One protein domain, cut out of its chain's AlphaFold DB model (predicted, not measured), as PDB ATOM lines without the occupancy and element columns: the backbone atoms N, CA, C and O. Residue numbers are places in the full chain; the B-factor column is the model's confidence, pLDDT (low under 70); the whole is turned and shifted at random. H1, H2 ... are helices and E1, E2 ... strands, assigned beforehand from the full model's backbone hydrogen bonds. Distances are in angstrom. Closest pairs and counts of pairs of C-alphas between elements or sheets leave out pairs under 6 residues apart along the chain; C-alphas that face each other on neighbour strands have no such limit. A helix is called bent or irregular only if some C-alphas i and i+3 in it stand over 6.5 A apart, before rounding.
ATOM      1  N   ASP A 295      18.035 -13.534 -24.725       96.69
ATOM      2  CA  ASP A 295      18.826 -14.225 -23.713       96.69
ATOM      3  C   ASP A 295      18.983 -13.352 -22.464       96.69
ATOM      4  O   ASP A 295      19.368 -12.186 -22.531       96.69
ATOM      5  N   ILE A 296      18.674 -13.935 -21.310       97.06
ATOM      6  CA  ILE A 296      18.823 -13.335 -19.988       97.06
ATOM      7  C   ILE A 296      20.017 -13.978 -19.304       97.06
ATOM      8  O   ILE A 296      20.029 -15.187 -19.068       97.06
ATOM      9  N   ASP A 297      20.996 -13.156 -18.936       97.50
ATOM     10  CA  ASP A 297      22.020 -13.540 -17.971       97.50
ATOM     11  C   ASP A 297      21.365 -13.639 -16.586       97.50
ATOM     12  O   ASP A 297      20.919 -12.645 -16.004       97.50
ATOM     13  N   VAL A 298      21.278 -14.864 -16.066       97.31
ATOM     14  CA  VAL A 298      20.581 -15.164 -14.812       97.31
ATOM     15  C   VAL A 298      21.260 -14.465 -13.634       97.31
ATOM     16  O   VAL A 298      20.585 -13.925 -12.756       97.31
ATOM     17  N   LYS A 299      22.593 -14.408 -13.615       97.00
ATOM     18  CA  LYS A 299      23.348 -13.748 -12.546       97.00
ATOM     19  C   LYS A 299      23.089 -12.247 -12.552       97.00
ATOM     20  O   LYS A 299      22.756 -11.689 -11.504       97.00
ATOM     21  N   ALA A 300      23.194 -11.603 -13.712       97.12
ATOM     22  CA  ALA A 300      22.946 -10.174 -13.863       97.12
ATOM     23  C   ALA A 300      21.495  -9.818 -13.506       97.12
ATOM     24  O   ALA A 300      21.268  -8.862 -12.756       97.12
ATOM     25  N   PHE A 301      20.529 -10.627 -13.954       98.00
ATOM     26  CA  PHE A 301      19.111 -10.437 -13.657       98.00
ATOM     27  C   PHE A 301      18.850 -10.405 -12.145       98.00
ATOM     28  O   PHE A 301      18.319  -9.428 -11.621       98.00
ATOM     29  N   PHE A 302      19.293 -11.424 -11.409       97.88
ATOM     30  CA  PHE A 302      19.050 -11.491  -9.964       97.88
ATOM     31  C   PHE A 302      19.919 -10.533  -9.139       97.88
ATOM     32  O   PHE A 302      19.524 -10.145  -8.037       97.88
ATOM     33  N   SER A 303      21.055 -10.088  -9.677       96.25
ATOM     34  CA  SER A 303      21.945  -9.145  -8.987       96.25
ATOM     35  C   SER A 303      21.523  -7.684  -9.153       96.25
ATOM     36  O   SER A 303      21.771  -6.887  -8.252       96.25
ATOM     37  N   SER A 304      20.891  -7.321 -10.275       95.38
ATOM     38  CA  SER A 304      20.664  -5.910 -10.630       95.38
ATOM     39  C   SER A 304      19.252  -5.576 -11.111       95.38
ATOM     40  O   SER A 304      18.754  -4.499 -10.798       95.38
ATOM     41  N   HIS A 305      18.560  -6.488 -11.797       97.31
ATOM     42  CA  HIS A 305      17.247  -6.189 -12.371       97.31
ATOM     43  C   HIS A 305      16.188  -5.982 -11.267       97.31
ATOM     44  O   HIS A 305      16.261  -6.688 -10.248       97.31
ATOM     45  N   PRO A 306      15.198  -5.075 -11.439       96.81
ATOM     46  CA  PRO A 306      14.119  -4.856 -10.465       96.81
ATOM     47  C   PRO A 306      13.336  -6.129 -10.134       96.81
ATOM     48  O   PRO A 306      13.174  -6.483  -8.973       96.81
ATOM     49  N   TYR A 307      12.969  -6.919 -11.149       97.31
ATOM     50  CA  TYR A 307      12.325  -8.225 -10.935       97.31
ATOM     51  C   TYR A 307      13.191  -9.215 -10.138       97.31
ATOM     52  O   TYR A 307      12.658 -10.086  -9.460       97.31
ATOM     53  N   GLY A 308      14.519  -9.086 -10.169       96.94
ATOM     54  CA  GLY A 308      15.426  -9.910  -9.369       96.94
ATOM     55  C   GLY A 308      15.443  -9.567  -7.873       96.94
ATOM     56  O   GLY A 308      16.118 -10.254  -7.107       96.94
ATOM     57  N   HIS A 309      14.737  -8.512  -7.450       95.50
ATOM     58  CA  HIS A 309      14.684  -8.012  -6.076       95.50
ATOM     59  C   HIS A 309      13.333  -8.355  -5.443       95.50
ATOM     60  O   HIS A 309      12.289  -7.918  -5.917       95.50
ATOM     61  N   LEU A 310      13.335  -9.154  -4.372       95.06
ATOM     62  CA  LEU A 310      12.099  -9.641  -3.750       95.06
ATOM     63  C   LEU A 310      11.990  -9.158  -2.309       95.06
ATOM     64  O   LEU A 310      12.746  -9.609  -1.448       95.06
ATOM     65  N   ALA A 311      11.022  -8.281  -2.036       92.81
ATOM     66  CA  ALA A 311      10.718  -7.780  -0.696       92.81
ATOM     67  C   ALA A 311      11.962  -7.262   0.054       92.81
ATOM     68  O   ALA A 311      12.176  -7.580   1.228       92.81
ATOM     69  N   GLY A 312      12.807  -6.509  -0.654       91.75
ATOM     70  CA  GLY A 312      14.053  -5.961  -0.122       91.75
ATOM     71  C   GLY A 312      15.262  -6.902  -0.186       91.75
ATOM     72  O   GLY A 312      16.382  -6.427  -0.021       91.75
ATOM     73  N   ASP A 313      15.087  -8.187  -0.508       94.75
ATOM     74  CA  ASP A 313      16.161  -9.185  -0.506       94.75
ATOM     75  C   ASP A 313      16.628  -9.543  -1.939       94.75
ATOM     76  O   ASP A 313      15.823  -9.643  -2.868       94.75
ATOM     77  N   ARG A 314      17.926  -9.824  -2.112       96.25
ATOM     78  CA  ARG A 314      18.511 -10.466  -3.309       96.25
ATOM     79  C   ARG A 314      19.167 -11.800  -2.925       96.25
ATOM     80  O   ARG A 314      19.499 -11.986  -1.750       96.25
ATOM     81  N   PRO A 315      19.330 -12.751  -3.860       97.06
ATOM     82  CA  PRO A 315      20.017 -13.999  -3.565       97.06
ATOM     83  C   PRO A 315      21.540 -13.816  -3.559       97.06
ATOM     84  O   PRO A 315      22.086 -12.932  -4.217       97.06
ATOM     85  N   GLU A 316      22.233 -14.709  -2.858       97.00
ATOM     86  CA  GLU A 316      23.668 -14.932  -3.045       97.00
ATOM     87  C   GLU A 316      23.868 -15.760  -4.321       97.00
ATOM     88  O   GLU A 316      23.167 -16.756  -4.515       97.00
ATOM     89  N   ILE A 317      24.807 -15.361  -5.183       96.12
ATOM     90  CA  ILE A 317      25.117 -16.061  -6.437       96.12
ATOM     91  C   ILE A 317      26.628 -16.214  -6.574       96.12
ATOM     92  O   ILE A 317      27.375 -15.247  -6.425       96.12
ATOM     93  N   THR A 318      27.070 -17.425  -6.890       94.25
ATOM     94  CA  THR A 318      28.465 -17.769  -7.166       94.25
ATOM     95  C   THR A 318      28.564 -18.468  -8.513       94.25
ATOM     96  O   THR A 318      27.636 -19.129  -8.972       94.25
ATOM     97  N   GLU A 319      29.699 -18.299  -9.176       91.81
ATOM     98  CA  GLU A 319      29.956 -18.905 -10.474       91.81
ATOM     99  C   GLU A 319      31.358 -19.493 -10.453       91.81
ATOM    100  O   GLU A 319      32.343 -18.760 -10.378       91.81
ATOM    101  N   ASN A 320      31.436 -20.821 -10.470       82.50
ATOM    102  CA  ASN A 320      32.694 -21.550 -10.383       82.50
ATOM    103  C   ASN A 320      32.775 -22.525 -11.556       82.50
ATOM    104  O   ASN A 320      31.902 -23.375 -11.716       82.50
ATOM    105  N   PHE A 321      33.825 -22.409 -12.373       79.12
ATOM    106  CA  PHE A 321      34.079 -23.305 -13.512       79.12
ATOM    107  C   PHE A 321      32.878 -23.454 -14.473       79.12
ATOM    108  O   PHE A 321      32.594 -24.546 -14.956       79.12
ATOM    109  N   GLY A 322      32.148 -22.361 -14.729       75.00
ATOM    110  CA  GLY A 322      30.975 -22.348 -15.615       75.00
ATOM    111  C   GLY A 322      29.690 -22.922 -15.001       75.00
ATOM    112  O   GLY A 322      28.678 -23.027 -15.691       75.00
ATOM    113  N   ILE A 323      29.702 -23.283 -13.714       86.25
ATOM    114  CA  ILE A 323      28.512 -23.687 -12.963       86.25
ATOM    115  C   ILE A 323      28.021 -22.483 -12.161       86.25
ATOM    116  O   ILE A 323      28.737 -21.982 -11.290       86.25
ATOM    117  N   LEU A 324      26.794 -22.044 -12.444       95.38
ATOM    118  CA  LEU A 324      26.117 -21.010 -11.672       95.38
ATOM    119  C   LEU A 324      25.383 -21.654 -10.491       95.38
ATOM    120  O   LEU A 324      24.528 -22.524 -10.679       95.38
ATOM    121  N   GLU A 325      25.693 -21.217  -9.277       96.06
ATOM    122  CA  GLU A 325      25.003 -21.635  -8.060       96.06
ATOM    123  C   GLU A 325      24.404 -20.423  -7.351       96.06
ATOM    124  O   GLU A 325      25.000 -19.350  -7.288       96.06
ATOM    125  N   GLY A 326      23.196 -20.580  -6.816       96.19
ATOM    126  CA  GLY A 326      22.485 -19.494  -6.156       96.19
ATOM    127  C   GLY A 326      21.732 -19.941  -4.914       96.19
ATOM    128  O   GLY A 326      21.249 -21.074  -4.824       96.19
ATOM    129  N   ARG A 327      21.579 -19.023  -3.957       96.00
ATOM    130  CA  ARG A 327      20.809 -19.233  -2.730       96.00
ATOM    131  C   ARG A 327      20.068 -17.968  -2.303       96.00
ATOM    132  O   ARG A 327      20.670 -16.942  -2.009       96.00
ATOM    133  N   TRP A 328      18.749 -18.073  -2.155       95.44
ATOM    134  CA  TRP A 328      17.954 -17.059  -1.453       95.44
ATOM    135  C   TRP A 328      18.145 -17.155   0.068       95.44
ATOM    136  O   TRP A 328      18.350 -18.262   0.575       95.44
ATOM    137  N   PRO A 329      17.980 -16.057   0.832       91.62
ATOM    138  CA  PRO A 329      18.040 -16.102   2.289       91.62
ATOM    139  C   PRO A 329      17.141 -17.202   2.868       91.62
ATOM    140  O   PRO A 329      15.956 -17.294   2.532       91.62
ATOM    141  N   ARG A 330      17.716 -18.033   3.748       85.50
ATOM    142  CA  ARG A 330      17.056 -19.193   4.386       85.50
ATOM    143  C   ARG A 330      16.574 -20.274   3.399       85.50
ATOM    144  O   ARG A 330      15.651 -21.021   3.711       85.50
ATOM    145  N   SER A 331      17.182 -20.355   2.218       90.88
ATOM    146  CA  SER A 331      16.983 -21.431   1.241       90.88
ATOM    147  C   SER A 331      18.245 -22.287   1.093       90.88
ATOM    148  O   SER A 331      19.288 -21.973   1.667       90.88
ATOM    149  N   ARG A 332      18.159 -23.375   0.324       91.75
ATOM    150  CA  ARG A 332      19.318 -24.208  -0.037       91.75
ATOM    151  C   ARG A 332      20.033 -23.639  -1.266       91.75
ATOM    152  O   ARG A 332      19.416 -22.921  -2.052       91.75
ATOM    153  N   TRP A 333      21.305 -23.992  -1.432       94.12
ATOM    154  CA  TRP A 333      22.033 -23.758  -2.681       94.12
ATOM    155  C   TRP A 333      21.423 -24.582  -3.816       94.12
ATOM    156  O   TRP A 333      21.033 -25.734  -3.615       94.12
ATOM    157  N   LEU A 334      21.318 -23.973  -4.992       94.75
ATOM    158  CA  LEU A 334      20.767 -24.574  -6.201       94.75
ATOM    159  C   LEU A 334      21.694 -24.318  -7.378       94.75
ATOM    160  O   LEU A 334      22.204 -23.211  -7.525       94.75
ATOM    161  N   LYS A 335      21.839 -25.324  -8.243       95.44
ATOM    162  CA  LYS A 335      22.494 -25.172  -9.542       95.44
ATOM    163  C   LYS A 335      21.506 -24.584 -10.540       95.44
ATOM    164  O   LYS A 335      20.403 -25.106 -10.706       95.44
ATOM    165  N   LEU A 336      21.920 -23.521 -11.209       96.12
ATOM    166  CA  LEU A 336      21.140 -22.793 -12.200       96.12
ATOM    167  C   LEU A 336      21.854 -22.859 -13.548       96.12
ATOM    168  O   LEU A 336      23.081 -22.955 -13.615       96.12
ATOM    169  N   LYS A 337      21.093 -22.793 -14.637       95.06
ATOM    170  CA  LYS A 337      21.678 -22.491 -15.943       95.06
ATOM    171  C   LYS A 337      22.071 -21.004 -15.979       95.06
ATOM    172  O   LYS A 337      21.310 -20.186 -15.466       95.06
ATOM    173  N   PRO A 338      23.239 -20.643 -16.544       95.25
ATOM    174  CA  PRO A 338      23.730 -19.262 -16.527       95.25
ATOM    175  C   PRO A 338      22.909 -18.323 -17.415       95.25
ATOM    176  O   PRO A 338      22.810 -17.129 -17.140       95.25
ATOM    177  N   THR A 339      22.283 -18.875 -18.454       95.88
ATOM    178  CA  THR A 339      21.476 -18.131 -19.416       95.88
ATOM    179  C   THR A 339      20.094 -18.754 -19.526       95.88
ATOM    180  O   THR A 339      19.964 -19.980 -19.586       95.88
ATOM    181  N   LEU A 340      19.070 -17.906 -19.586       96.94
ATOM    182  CA  LEU A 340      17.699 -18.285 -19.906       96.94
ATOM    183  C   LEU A 340      17.230 -17.490 -21.124       96.94
ATOM    184  O   LEU A 340      17.186 -16.267 -21.071       96.94
ATOM    185  N   ARG A 341      16.795 -18.178 -22.179       97.44
ATOM    186  CA  ARG A 341      16.093 -17.529 -23.290       97.44
ATOM    187  C   ARG A 341      14.617 -17.337 -22.964       97.44
ATOM    188  O   ARG A 341      13.942 -18.319 -22.650       97.44
ATOM    189  N   ILE A 342      14.130 -16.106 -23.075       97.56
ATOM    190  CA  ILE A 342      12.703 -15.769 -23.060       97.56
ATOM    191  C   ILE A 342      12.173 -15.972 -24.482       97.56
ATOM    192  O   ILE A 342      12.084 -15.040 -25.276       97.56
ATOM    193  N   ASP A 343      11.947 -17.240 -24.815       98.12
ATOM    194  CA  ASP A 343      11.427 -17.712 -26.097       98.12
ATOM    195  C   ASP A 343       9.899 -17.923 -26.029       98.12
ATOM    196  O   ASP A 343       9.311 -17.824 -24.944       98.12
ATOM    197  N   SER A 358      -0.106 -23.535  -8.843       92.31
ATOM    198  CA  SER A 358      -0.581 -23.775  -7.477       92.31
ATOM    199  C   SER A 358      -0.368 -22.614  -6.508       92.31
ATOM    200  O   SER A 358      -1.010 -22.576  -5.455       92.31
ATOM    201  N   THR A 359       0.545 -21.686  -6.809       93.94
ATOM    202  CA  THR A 359       0.746 -20.510  -5.957       93.94
ATOM    203  C   THR A 359      -0.447 -19.559  -6.106       93.94
ATOM    204  O   THR A 359      -0.799 -19.188  -7.227       93.94
ATOM    205  N   PRO A 360      -1.076 -19.112  -4.999       92.12
ATOM    206  CA  PRO A 360      -2.111 -18.086  -5.063       92.12
ATOM    207  C   PRO A 360      -1.603 -16.829  -5.775       92.12
ATOM    208  O   PRO A 360      -0.570 -16.285  -5.391       92.12
ATOM    209  N   LYS A 361      -2.351 -16.347  -6.772       91.62
ATOM    210  CA  LYS A 361      -1.916 -15.274  -7.678       91.62
ATOM    211  C   LYS A 361      -1.528 -14.016  -6.900       91.62
ATOM    212  O   LYS A 361      -0.391 -13.578  -7.015       91.62
ATOM    213  N   ALA A 362      -2.363 -13.577  -5.958       90.38
ATOM    214  CA  ALA A 362      -2.055 -12.465  -5.052       90.38
ATOM    215  C   ALA A 362      -0.692 -12.589  -4.331       90.38
ATOM    216  O   ALA A 362      -0.031 -11.583  -4.101       90.38
ATOM    217  N   LYS A 363      -0.227 -13.807  -3.998       93.56
ATOM    218  CA  LYS A 363       1.106 -14.013  -3.403       93.56
ATOM    219  C   LYS A 363       2.241 -13.869  -4.417       93.56
ATOM    220  O   LYS A 363       3.316 -13.438  -4.018       93.56
ATOM    221  N   MET A 364       2.027 -14.236  -5.684       93.31
ATOM    222  CA  MET A 364       3.019 -14.025  -6.749       93.31
ATOM    223  C   MET A 364       3.229 -12.541  -7.036       93.31
ATOM    224  O   MET A 364       4.364 -12.130  -7.221       93.31
ATOM    225  N   PHE A 365       2.170 -11.730  -7.015       93.75
ATOM    226  CA  PHE A 365       2.291 -10.275  -7.165       93.75
ATOM    227  C   PHE A 365       2.890  -9.632  -5.904       93.75
ATOM    228  O   PHE A 365       3.851  -8.874  -5.976       93.75
ATOM    229  N   ALA A 366       2.411 -10.024  -4.721       93.50
ATOM    230  CA  ALA A 366       2.895  -9.491  -3.450       93.50
ATOM    231  C   ALA A 366       4.375  -9.787  -3.141       93.50
ATOM    232  O   ALA A 366       4.957  -9.104  -2.302       93.50
ATOM    233  N   MET A 367       4.996 -10.798  -3.759       94.69
ATOM    234  CA  MET A 367       6.366 -11.199  -3.406       94.69
ATOM    235  C   MET A 367       7.425 -10.124  -3.694       94.69
ATOM    236  O   MET A 367       8.511 -10.184  -3.119       94.69
ATOM    237  N   PHE A 368       7.125  -9.169  -4.579       95.25
ATOM    238  CA  PHE A 368       8.032  -8.072  -4.913       95.25
ATOM    239  C   PHE A 368       8.055  -6.997  -3.821       95.25
ATOM    240  O   PHE A 368       9.120  -6.466  -3.518       95.25
ATOM    241  N   SER A 369       6.922  -6.742  -3.161       92.56
ATOM    242  CA  SER A 369       6.781  -5.685  -2.148       92.56
ATOM    243  C   SER A 369       6.801  -6.191  -0.701       92.56
ATOM    244  O   SER A 369       7.170  -5.448   0.206       92.56
ATOM    245  N   GLN A 370       6.449  -7.455  -0.449       93.44
ATOM    246  CA  GLN A 370       6.378  -8.012   0.906       93.44
ATOM    247  C   GLN A 370       6.837  -9.471   1.002       93.44
ATOM    248  O   GLN A 370       6.752 -10.263   0.063       93.44
ATOM    249  N   LYS A 371       7.312  -9.861   2.193       91.44
ATOM    250  CA  LYS A 371       7.778 -11.228   2.455       91.44
ATOM    251  C   LYS A 371       6.592 -12.191   2.493       91.44
ATOM    252  O   LYS A 371       5.853 -12.250   3.470       91.44
ATOM    253  N   VAL A 372       6.446 -12.985   1.436       91.94
ATOM    254  CA  VAL A 372       5.382 -13.988   1.307       91.94
ATOM    255  C   VAL A 372       5.835 -15.382   1.746       91.94
ATOM    256  O   VAL A 372       6.970 -15.803   1.518       91.94
ATOM    257  N   THR A 373       4.919 -16.133   2.360       89.44
ATOM    258  CA  THR A 373       5.113 -17.536   2.755       89.44
ATOM    259  C   THR A 373       4.152 -18.461   2.007       89.44
ATOM    260  O   THR A 373       3.098 -18.044   1.514       89.44
ATOM    261  N   GLY A 374       4.499 -19.749   1.926       86.50
ATOM    262  CA  GLY A 374       3.667 -20.759   1.265       86.50
ATOM    263  C   GLY A 374       3.597 -20.595  -0.255       86.50
ATOM    264  O   GLY A 374       2.523 -20.763  -0.828       86.50
ATOM    265  N   LEU A 375       4.717 -20.221  -0.884       92.75
ATOM    266  CA  LEU A 375       4.904 -20.357  -2.328       92.75
ATOM    267  C   LEU A 375       5.048 -21.842  -2.673       92.75
ATOM    268  O   LEU A 375       5.776 -22.565  -1.990       92.75
ATOM    269  N   SER A 376       4.388 -22.283  -3.736       93.94
ATOM    270  CA  SER A 376       4.430 -23.662  -4.216       93.94
ATOM    271  C   SER A 376       4.584 -23.692  -5.730       93.94
ATOM    272  O   SER A 376       3.825 -23.051  -6.451       93.94
ATOM    273  N   LEU A 377       5.551 -24.459  -6.221       96.00
ATOM    274  CA  LEU A 377       5.723 -24.704  -7.646       96.00
ATOM    275  C   LEU A 377       5.117 -26.065  -7.976       96.00
ATOM    276  O   LEU A 377       5.824 -27.061  -8.071       96.00
ATOM    277  N   ALA A 378       3.794 -26.110  -8.074       95.25
ATOM    278  CA  ALA A 378       3.064 -27.258  -8.584       95.25
ATOM    279  C   ALA A 378       2.179 -26.841  -9.756       95.25
ATOM    280  O   ALA A 378       1.785 -25.675  -9.880       95.25
ATOM    281  N   PHE A 379       1.897 -27.810 -10.614       95.06
ATOM    282  CA  PHE A 379       1.111 -27.623 -11.819       95.06
ATOM    283  C   PHE A 379       0.215 -28.845 -12.008       95.06
ATOM    284  O   PHE A 379       0.691 -29.983 -12.004       95.06
ATOM    285  N   THR A 380      -1.090 -28.599 -12.125       90.38
ATOM    286  CA  THR A 380      -2.098 -29.636 -12.338       90.38
ATOM    287  C   THR A 380      -2.648 -29.500 -13.754       90.38
ATOM    288  O   THR A 380      -3.139 -28.435 -14.103       90.38
ATOM    289  N   SER A 381      -2.652 -30.574 -14.541       89.25
ATOM    290  CA  SER A 381      -3.334 -30.597 -15.841       89.25
ATOM    291  C   SER A 381      -3.893 -31.985 -16.160       89.25
ATOM    292  O   SER A 381      -3.458 -32.999 -15.610       89.25
ATOM    293  N   SER A 382      -4.903 -32.029 -17.027       83.19
ATOM    294  CA  SER A 382      -5.377 -33.256 -17.682       83.19
ATOM    295  C   SER A 382      -4.735 -33.485 -19.054       83.19
ATOM    296  O   SER A 382      -5.025 -34.489 -19.695       83.19
ATOM    297  N   GLU A 383      -3.898 -32.559 -19.517       87.00
ATOM    298  CA  GLU A 383      -3.350 -32.533 -20.871       87.00
ATOM    299  C   GLU A 383      -1.831 -32.717 -20.841       87.00
ATOM    300  O   GLU A 383      -1.109 -31.985 -20.159       87.00
ATOM    301  N   ASN A 384      -1.337 -33.701 -21.602       90.88
ATOM    302  CA  ASN A 384       0.095 -33.984 -21.686       90.88
ATOM    303  C   ASN A 384       0.891 -32.797 -22.236       90.88
ATOM    304  O   ASN A 384       1.981 -32.535 -21.744       90.88
ATOM    305  N   ILE A 385       0.351 -32.080 -23.228       92.56
ATOM    306  CA  ILE A 385       1.034 -30.939 -23.854       92.56
ATOM    307  C   ILE A 385       1.346 -29.874 -22.799       92.56
ATOM    308  O   ILE A 385       2.497 -29.478 -22.654       92.56
ATOM    309  N   SER A 386       0.371 -29.493 -21.969       93.69
ATOM    310  CA  SER A 386       0.594 -28.522 -20.891       93.69
ATOM    311  C   SER A 386       1.673 -28.976 -19.897       93.69
ATOM    312  O   SER A 386       2.479 -28.162 -19.449       93.69
ATOM    313  N   LEU A 387       1.697 -30.269 -19.545       94.75
ATOM    314  CA  LEU A 387       2.714 -30.839 -18.652       94.75
ATOM    315  C   LEU A 387       4.105 -30.823 -19.297       94.75
ATOM    316  O   LEU A 387       5.066 -30.419 -18.644       94.75
ATOM    317  N   ASP A 388       4.211 -31.230 -20.563       96.81
ATOM    318  CA  ASP A 388       5.471 -31.252 -21.307       96.81
ATOM    319  C   ASP A 388       6.050 -29.842 -21.464       96.81
ATOM    320  O   ASP A 388       7.199 -29.607 -21.088       96.81
ATOM    321  N   LEU A 389       5.239 -28.878 -21.913       97.69
ATOM    322  CA  LEU A 389       5.640 -27.474 -22.040       97.69
ATOM    323  C   LEU A 389       6.149 -26.922 -20.701       97.69
ATOM    324  O   LEU A 389       7.247 -26.361 -20.634       97.69
ATOM    325  N   MET A 390       5.401 -27.137 -19.613       97.69
ATOM    326  CA  MET A 390       5.793 -26.686 -18.276       97.69
ATOM    327  C   MET A 390       7.127 -27.307 -17.826       97.69
ATOM    328  O   MET A 390       8.006 -26.601 -17.327       97.69
ATOM    329  N   LEU A 391       7.318 -28.616 -18.021       97.88
ATOM    330  CA  LEU A 391       8.554 -29.309 -17.646       97.88
ATOM    331  C   LEU A 391       9.750 -28.854 -18.490       97.88
ATOM    332  O   LEU A 391      10.829 -28.633 -17.935       97.88
ATOM    333  N   ARG A 392       9.569 -28.663 -19.802       97.94
ATOM    334  CA  ARG A 392      10.604 -28.116 -20.692       97.94
ATOM    335  C   ARG A 392      11.002 -26.704 -20.272       97.94
ATOM    336  O   ARG A 392      12.194 -26.423 -20.181       97.94
ATOM    337  N   ALA A 393      10.038 -25.842 -19.940       98.19
ATOM    338  CA  ALA A 393      10.309 -24.487 -19.464       98.19
ATOM    339  C   ALA A 393      11.083 -24.469 -18.134       98.19
ATOM    340  O   ALA A 393      12.042 -23.709 -18.004       98.19
ATOM    341  N   LEU A 394      10.749 -25.340 -17.168       97.88
ATOM    342  CA  LEU A 394      11.538 -25.482 -15.932       97.88
ATOM    343  C   LEU A 394      12.982 -25.899 -16.225       97.88
ATOM    344  O   LEU A 394      13.923 -25.335 -15.665       97.88
ATOM    345  N   GLN A 395      13.164 -26.843 -17.148       97.12
ATOM    346  CA  GLN A 395      14.483 -27.324 -17.558       97.12
ATOM    347  C   GLN A 395      15.304 -26.270 -18.312       97.12
ATOM    348  O   GLN A 395      16.511 -26.457 -18.479       97.12
ATOM    349  N   LYS A 396      14.719 -25.142 -18.742       97.06
ATOM    350  CA  LYS A 396      15.494 -24.006 -19.269       97.06
ATOM    351  C   LYS A 396      16.288 -23.276 -18.182       97.06
ATOM    352  O   LYS A 396      17.270 -22.626 -18.519       97.06
ATOM    353  N   LEU A 397      15.914 -23.410 -16.906       96.81
ATOM    354  CA  LEU A 397      16.591 -22.751 -15.780       96.81
ATOM    355  C   LEU A 397      17.220 -23.739 -14.789       96.81
ATOM    356  O   LEU A 397      18.283 -23.462 -14.236       96.81
ATOM    357  N   PHE A 398      16.584 -24.891 -14.569       96.62
ATOM    358  CA  PHE A 398      16.972 -25.849 -13.534       96.62
ATOM    359  C   PHE A 398      17.504 -27.161 -14.109       96.62
ATOM    360  O   PHE A 398      17.291 -27.502 -15.274       96.62
ATOM    361  N   GLN A 399      18.180 -27.926 -13.252       94.12
ATOM    362  CA  GLN A 399      18.527 -29.310 -13.550       94.12
ATOM    363  C   GLN A 399      17.259 -30.170 -13.591       94.12
ATOM    364  O   GLN A 399      16.312 -29.942 -12.834       94.12
ATOM    365  N   LYS A 400      17.248 -31.182 -14.464       93.38
ATOM    366  CA  LYS A 400      16.088 -32.062 -14.672       93.38
ATOM    367  C   LYS A 400      15.571 -32.655 -13.357       93.38
ATOM    368  O   LYS A 400      14.368 -32.635 -13.110       93.38
ATOM    369  N   THR A 488      12.010 -24.239  -3.193       91.75
ATOM    370  CA  THR A 488      13.254 -23.478  -3.355       91.75
ATOM    371  C   THR A 488      13.403 -22.895  -4.760       91.75
ATOM    372  O   THR A 488      14.117 -21.912  -4.923       91.75
ATOM    373  N   LEU A 489      12.722 -23.466  -5.761       96.00
ATOM    374  CA  LEU A 489      12.749 -22.981  -7.142       96.00
ATOM    375  C   LEU A 489      11.842 -21.762  -7.359       96.00
ATOM    376  O   LEU A 489      12.100 -20.971  -8.259       96.00
ATOM    377  N   CYS A 490      10.811 -21.572  -6.525       96.25
ATOM    378  CA  CYS A 490       9.793 -20.529  -6.701       96.25
ATOM    379  C   CYS A 490      10.398 -19.127  -6.863       96.25
ATOM    380  O   CYS A 490      10.049 -18.402  -7.786       96.25
ATOM    381  N   LYS A 491      11.345 -18.759  -5.989       95.75
ATOM    382  CA  LYS A 491      11.980 -17.429  -5.996       95.75
ATOM    383  C   LYS A 491      12.964 -17.213  -7.153       95.75
ATOM    384  O   LYS A 491      13.423 -16.098  -7.350       95.75
ATOM    385  N   TRP A 492      13.289 -18.263  -7.903       97.38
ATOM    386  CA  TRP A 492      14.062 -18.172  -9.142       97.38
ATOM    387  C   TRP A 492      13.135 -18.158 -10.357       97.38
ATOM    388  O   TRP A 492      13.300 -17.349 -11.257       97.38
ATOM    389  N   PHE A 493      12.119 -19.018 -10.373       97.81
ATOM    390  CA  PHE A 493      11.236 -19.158 -11.525       97.81
ATOM    391  C   PHE A 493      10.227 -18.010 -11.648       97.81
ATOM    392  O   PHE A 493      10.078 -17.437 -12.723       97.81
ATOM    393  N   PHE A 494       9.555 -17.637 -10.552       97.88
ATOM    394  CA  PHE A 494       8.469 -16.653 -10.596       97.88
ATOM    395  C   PHE A 494       8.924 -15.263 -11.052       97.88
ATOM    396  O   PHE A 494       8.221 -14.676 -11.865       97.88
ATOM    397  N   PRO A 495      10.080 -14.724 -10.626       97.81
ATOM    398  CA  PRO A 495      10.542 -13.432 -11.128       97.81
ATOM    399  C   PRO A 495      10.732 -13.377 -12.643       97.81
ATOM    400  O   PRO A 495      10.307 -12.418 -13.280       97.81
ATOM    401  N   LEU A 496      11.328 -14.423 -13.220       98.19
ATOM    402  CA  LEU A 496      11.562 -14.528 -14.661       98.19
ATOM    403  C   LEU A 496      10.246 -14.715 -15.421       98.19
ATOM    404  O   LEU A 496      10.031 -14.072 -16.443       98.19
ATOM    405  N   LEU A 497       9.335 -15.525 -14.879       97.25
ATOM    406  CA  LEU A 497       7.980 -15.701 -15.399       97.25
ATOM    407  C   LEU A 497       7.191 -14.378 -15.432       97.25
ATOM    408  O   LEU A 497       6.542 -14.039 -16.423       97.25
ATOM    409  N   MET A 498       7.264 -13.611 -14.342       97.81
ATOM    410  CA  MET A 498       6.592 -12.318 -14.224       97.81
ATOM    411  C   MET A 498       7.216 -11.306 -15.184       97.81
ATOM    412  O   MET A 498       6.504 -10.511 -15.786       97.81
ATOM    413  N   PHE A 499       8.532 -11.361 -15.371       97.62
ATOM    414  CA  PHE A 499       9.234 -10.517 -16.326       97.62
ATOM    415  C   PHE A 499       8.867 -10.836 -17.781       97.62
ATOM    416  O   PHE A 499       8.618  -9.912 -18.547       97.62
ATOM    417  N   ALA A 500       8.750 -12.115 -18.150       97.19
ATOM    418  CA  ALA A 500       8.308 -12.520 -19.487       97.19
ATOM    419  C   ALA A 500       6.868 -12.073 -19.797       97.19
ATOM    420  O   ALA A 500       6.550 -11.764 -20.939       97.19
ATOM    421  N   THR A 501       6.004 -12.018 -18.777       97.00
ATOM    422  CA  THR A 501       4.592 -11.635 -18.950       97.00
ATOM    423  C   THR A 501       4.385 -10.120 -18.917       97.00
ATOM    424  O   THR A 501       3.589  -9.589 -19.685       97.00
ATOM    425  N   PHE A 502       5.062  -9.417 -18.003       96.19
ATOM    426  CA  PHE A 502       4.765  -8.017 -17.679       96.19
ATOM    427  C   PHE A 502       5.904  -7.048 -17.979       96.19
ATOM    428  O   PHE A 502       5.648  -5.848 -18.003       96.19
ATOM    429  N   GLY A 503       7.130  -7.524 -18.214       94.44
ATOM    430  CA  GLY A 503       8.329  -6.684 -18.312       94.44
ATOM    431  C   GLY A 503       8.334  -5.704 -19.487       94.44
ATOM    432  O   GLY A 503       9.145  -4.789 -19.505       94.44
ATOM    433  N   GLU A 504       7.428  -5.864 -20.456       90.38
ATOM    434  CA  GLU A 504       7.197  -4.871 -21.516       90.38
ATOM    435  C   GLU A 504       6.344  -3.677 -21.051       90.38
ATOM    436  O   GLU A 504       6.357  -2.623 -21.680       90.38
ATOM    437  N   THR A 505       5.556  -3.854 -19.990       89.31
ATOM    438  CA  THR A 505       4.561  -2.881 -19.500       89.31
ATOM    439  C   THR A 505       4.840  -2.379 -18.086       89.31
ATOM    440  O   THR A 505       4.300  -1.353 -17.682       89.31
ATOM    441  N   VAL A 506       5.656  -3.111 -17.331       92.50
ATOM    442  CA  VAL A 506       5.998  -2.845 -15.938       92.50
ATOM    443  C   VAL A 506       7.514  -2.896 -15.817       92.50
ATOM    444  O   VAL A 506       8.118  -3.955 -15.966       92.50
ATOM    445  N   GLU A 507       8.125  -1.745 -15.551       92.00
ATOM    446  CA  GLU A 507       9.574  -1.641 -15.354       92.00
ATOM    447  C   GLU A 507       9.975  -2.101 -13.944       92.00
ATOM    448  O   GLU A 507      10.857  -2.953 -13.794       92.00
ATOM    449  N   ASP A 508       9.281  -1.596 -12.916       93.12
ATOM    450  CA  ASP A 508       9.487  -1.975 -11.517       93.12
ATOM    451  C   ASP A 508       8.246  -2.685 -10.932       93.12
ATOM    452  O   ASP A 508       7.202  -2.058 -10.707       93.12
ATOM    453  N   PRO A 509       8.331  -3.998 -10.649       93.56
ATOM    454  CA  PRO A 509       7.208  -4.754 -10.109       93.56
ATOM    455  C   PRO A 509       6.898  -4.416  -8.644       93.56
ATOM    456  O   PRO A 509       5.799  -4.718  -8.180       93.56
ATOM    457  N   SER A 510       7.831  -3.818  -7.898       89.81
ATOM    458  CA  SER A 510       7.622  -3.453  -6.492       89.81
ATOM    459  C   SER A 510       6.701  -2.240  -6.332       89.81
ATOM    460  O   SER A 510       5.942  -2.179  -5.363       89.81
ATOM    461  N   GLU A 511       6.710  -1.334  -7.311       85.31
ATOM    462  CA  GLU A 511       5.839  -0.158  -7.364       85.31
ATOM    463  C   GLU A 511       4.508  -0.479  -8.057       85.31
ATOM    464  O   GLU A 511       3.434  -0.131  -7.558       85.31
ATOM    465  N   ALA A 512       4.568  -1.195  -9.185       84.19
ATOM    466  CA  ALA A 512       3.409  -1.414 -10.046       84.19
ATOM    467  C   ALA A 512       2.432  -2.484  -9.536       84.19
ATOM    468  O   ALA A 512       1.231  -2.360  -9.761       84.19
ATOM    469  N   PHE A 513       2.905  -3.532  -8.849       85.44
ATOM    470  CA  PHE A 513       2.045  -4.625  -8.363       85.44
ATOM    471  C   PHE A 513       1.490  -4.392  -6.951       85.44
ATOM    472  O   PHE A 513       1.215  -5.341  -6.208       85.44
ATOM    473  N   THR A 514       1.337  -3.131  -6.555       60.03
ATOM    474  CA  THR A 514       0.794  -2.759  -5.247       60.03
ATOM    475  C   THR A 514      -0.719  -3.046  -5.166       60.03
ATOM    476  O   THR A 514      -1.452  -2.893  -6.141       60.03
ATOM    477  N   LEU A 515      -1.178  -3.555  -4.010       52.19
ATOM    478  CA  LEU A 515      -2.564  -3.997  -3.729       52.19
ATOM    479  C   LEU A 515      -3.382  -2.947  -2.957       52.19
ATOM    480  O   LEU A 515      -2.823  -2.384  -1.991       52.19
TER     481      LEU A 515
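What this domain is: This is residues 295 to 343, 358 to 400 and 488 to 515 of the 515 residues of an uncharacterized protein of Gemmatimonadetes bacterium (UniProt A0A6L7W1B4). A small three-stranded sheet, E2 E3 E4, with H1 over one face, makes one side of a rounded body; the longest helix, H4, runs through the middle, and H2, E6 and H3 make the opposite side. A second, two-stranded sheet of E1 and E5 lies by the last part of H4, and E4 runs on into E5 at 64 degrees. The printed part has 120 residues, with five named helices and six named strands in the order E1 H1 E2 E3 E4 E5 H2 E6 H3 H4 H5, a mixed class. Both sheets are antiparallel. It is compact, with a radius of gyration of the C-alphas of 14.2 A and spans of 41 by 34 by 29 A.

Where its parts are: The larger sheet holds E2, residues 316 to 320, 13.4 A long, E3, residues 323 to 327, 13.6 A, and E4, residues 334 to 336. E1, residues 295 to 297, begins at C-alpha 295 (18.826, -14.225, -23.713), and E5 is residues 339 to 342. H1 is residues 298 to 304, 10.2 A. H4, residues 488 to 502, runs 22.7 A from C-alpha 488 (13.254, -23.478, -3.355); it is only just irregular, with C-alphas 488 and 491 6.7 A apart. H3, residues 384 to 395, is 16.4 A long. H2 is residues 361 to 366, E6 378 to 381, and H5 509 to 512, ending at C-alpha 512 (3.409, -1.414, -10.046).

How they stand to each other: E2, E3 and E4 form a meander, each strand the antiparallel neighbour of the one before. In the hairpin E2 and E3, N 318 and O 325 are 2.9 A apart; in the hairpin E3 and E4, N 336 and O 324 are 2.8 A apart. H1 is on this sheet at a height of 9.6 A, slantwise to the strands at 39 degrees to E3 on the local plane. H4 only grazes the sheet with residues 488 to 492. E1 and E5 are antiparallel, with N 296 and O 340 at 2.8 A. H2 and H4 are close but not clearly touching, about perpendicular at 88 degrees, their closest C-alphas those of Met 364 and Phe 494, 7.2 A. H3 and H4 are also close but not clearly touching, at 74 degrees, with the C-alphas of Leu 394 and Phe 493 closest, 7.7 A. The closest C-alphas of E6 and H3, Ser 381 and Leu 387, are 6.7 A apart. H5 is close but not clearly touching H2, with Phe 365 and Pro 509 closest, their C-alphas 8.0 A apart. Every O i to N i+4 pair is within hydrogen-bond range in H1, H2 and H3; H4 has 8 of 11, and H5 is too short for such a pair.

The domain as a whole: The C-alphas of Phe 321 and Leu 515, the two farthest apart, are 42.6 A apart. Residues 344 to 357 and 401 to 487 are not printed; the gaps are 23.0 A from C-alpha 343 to 358 and 14.5 A from C-alpha 400 to 488. The links H1 to E2 and H2 to E6 are long. Confidence is under 70 at residues 514 to 515, the latter the chain's last.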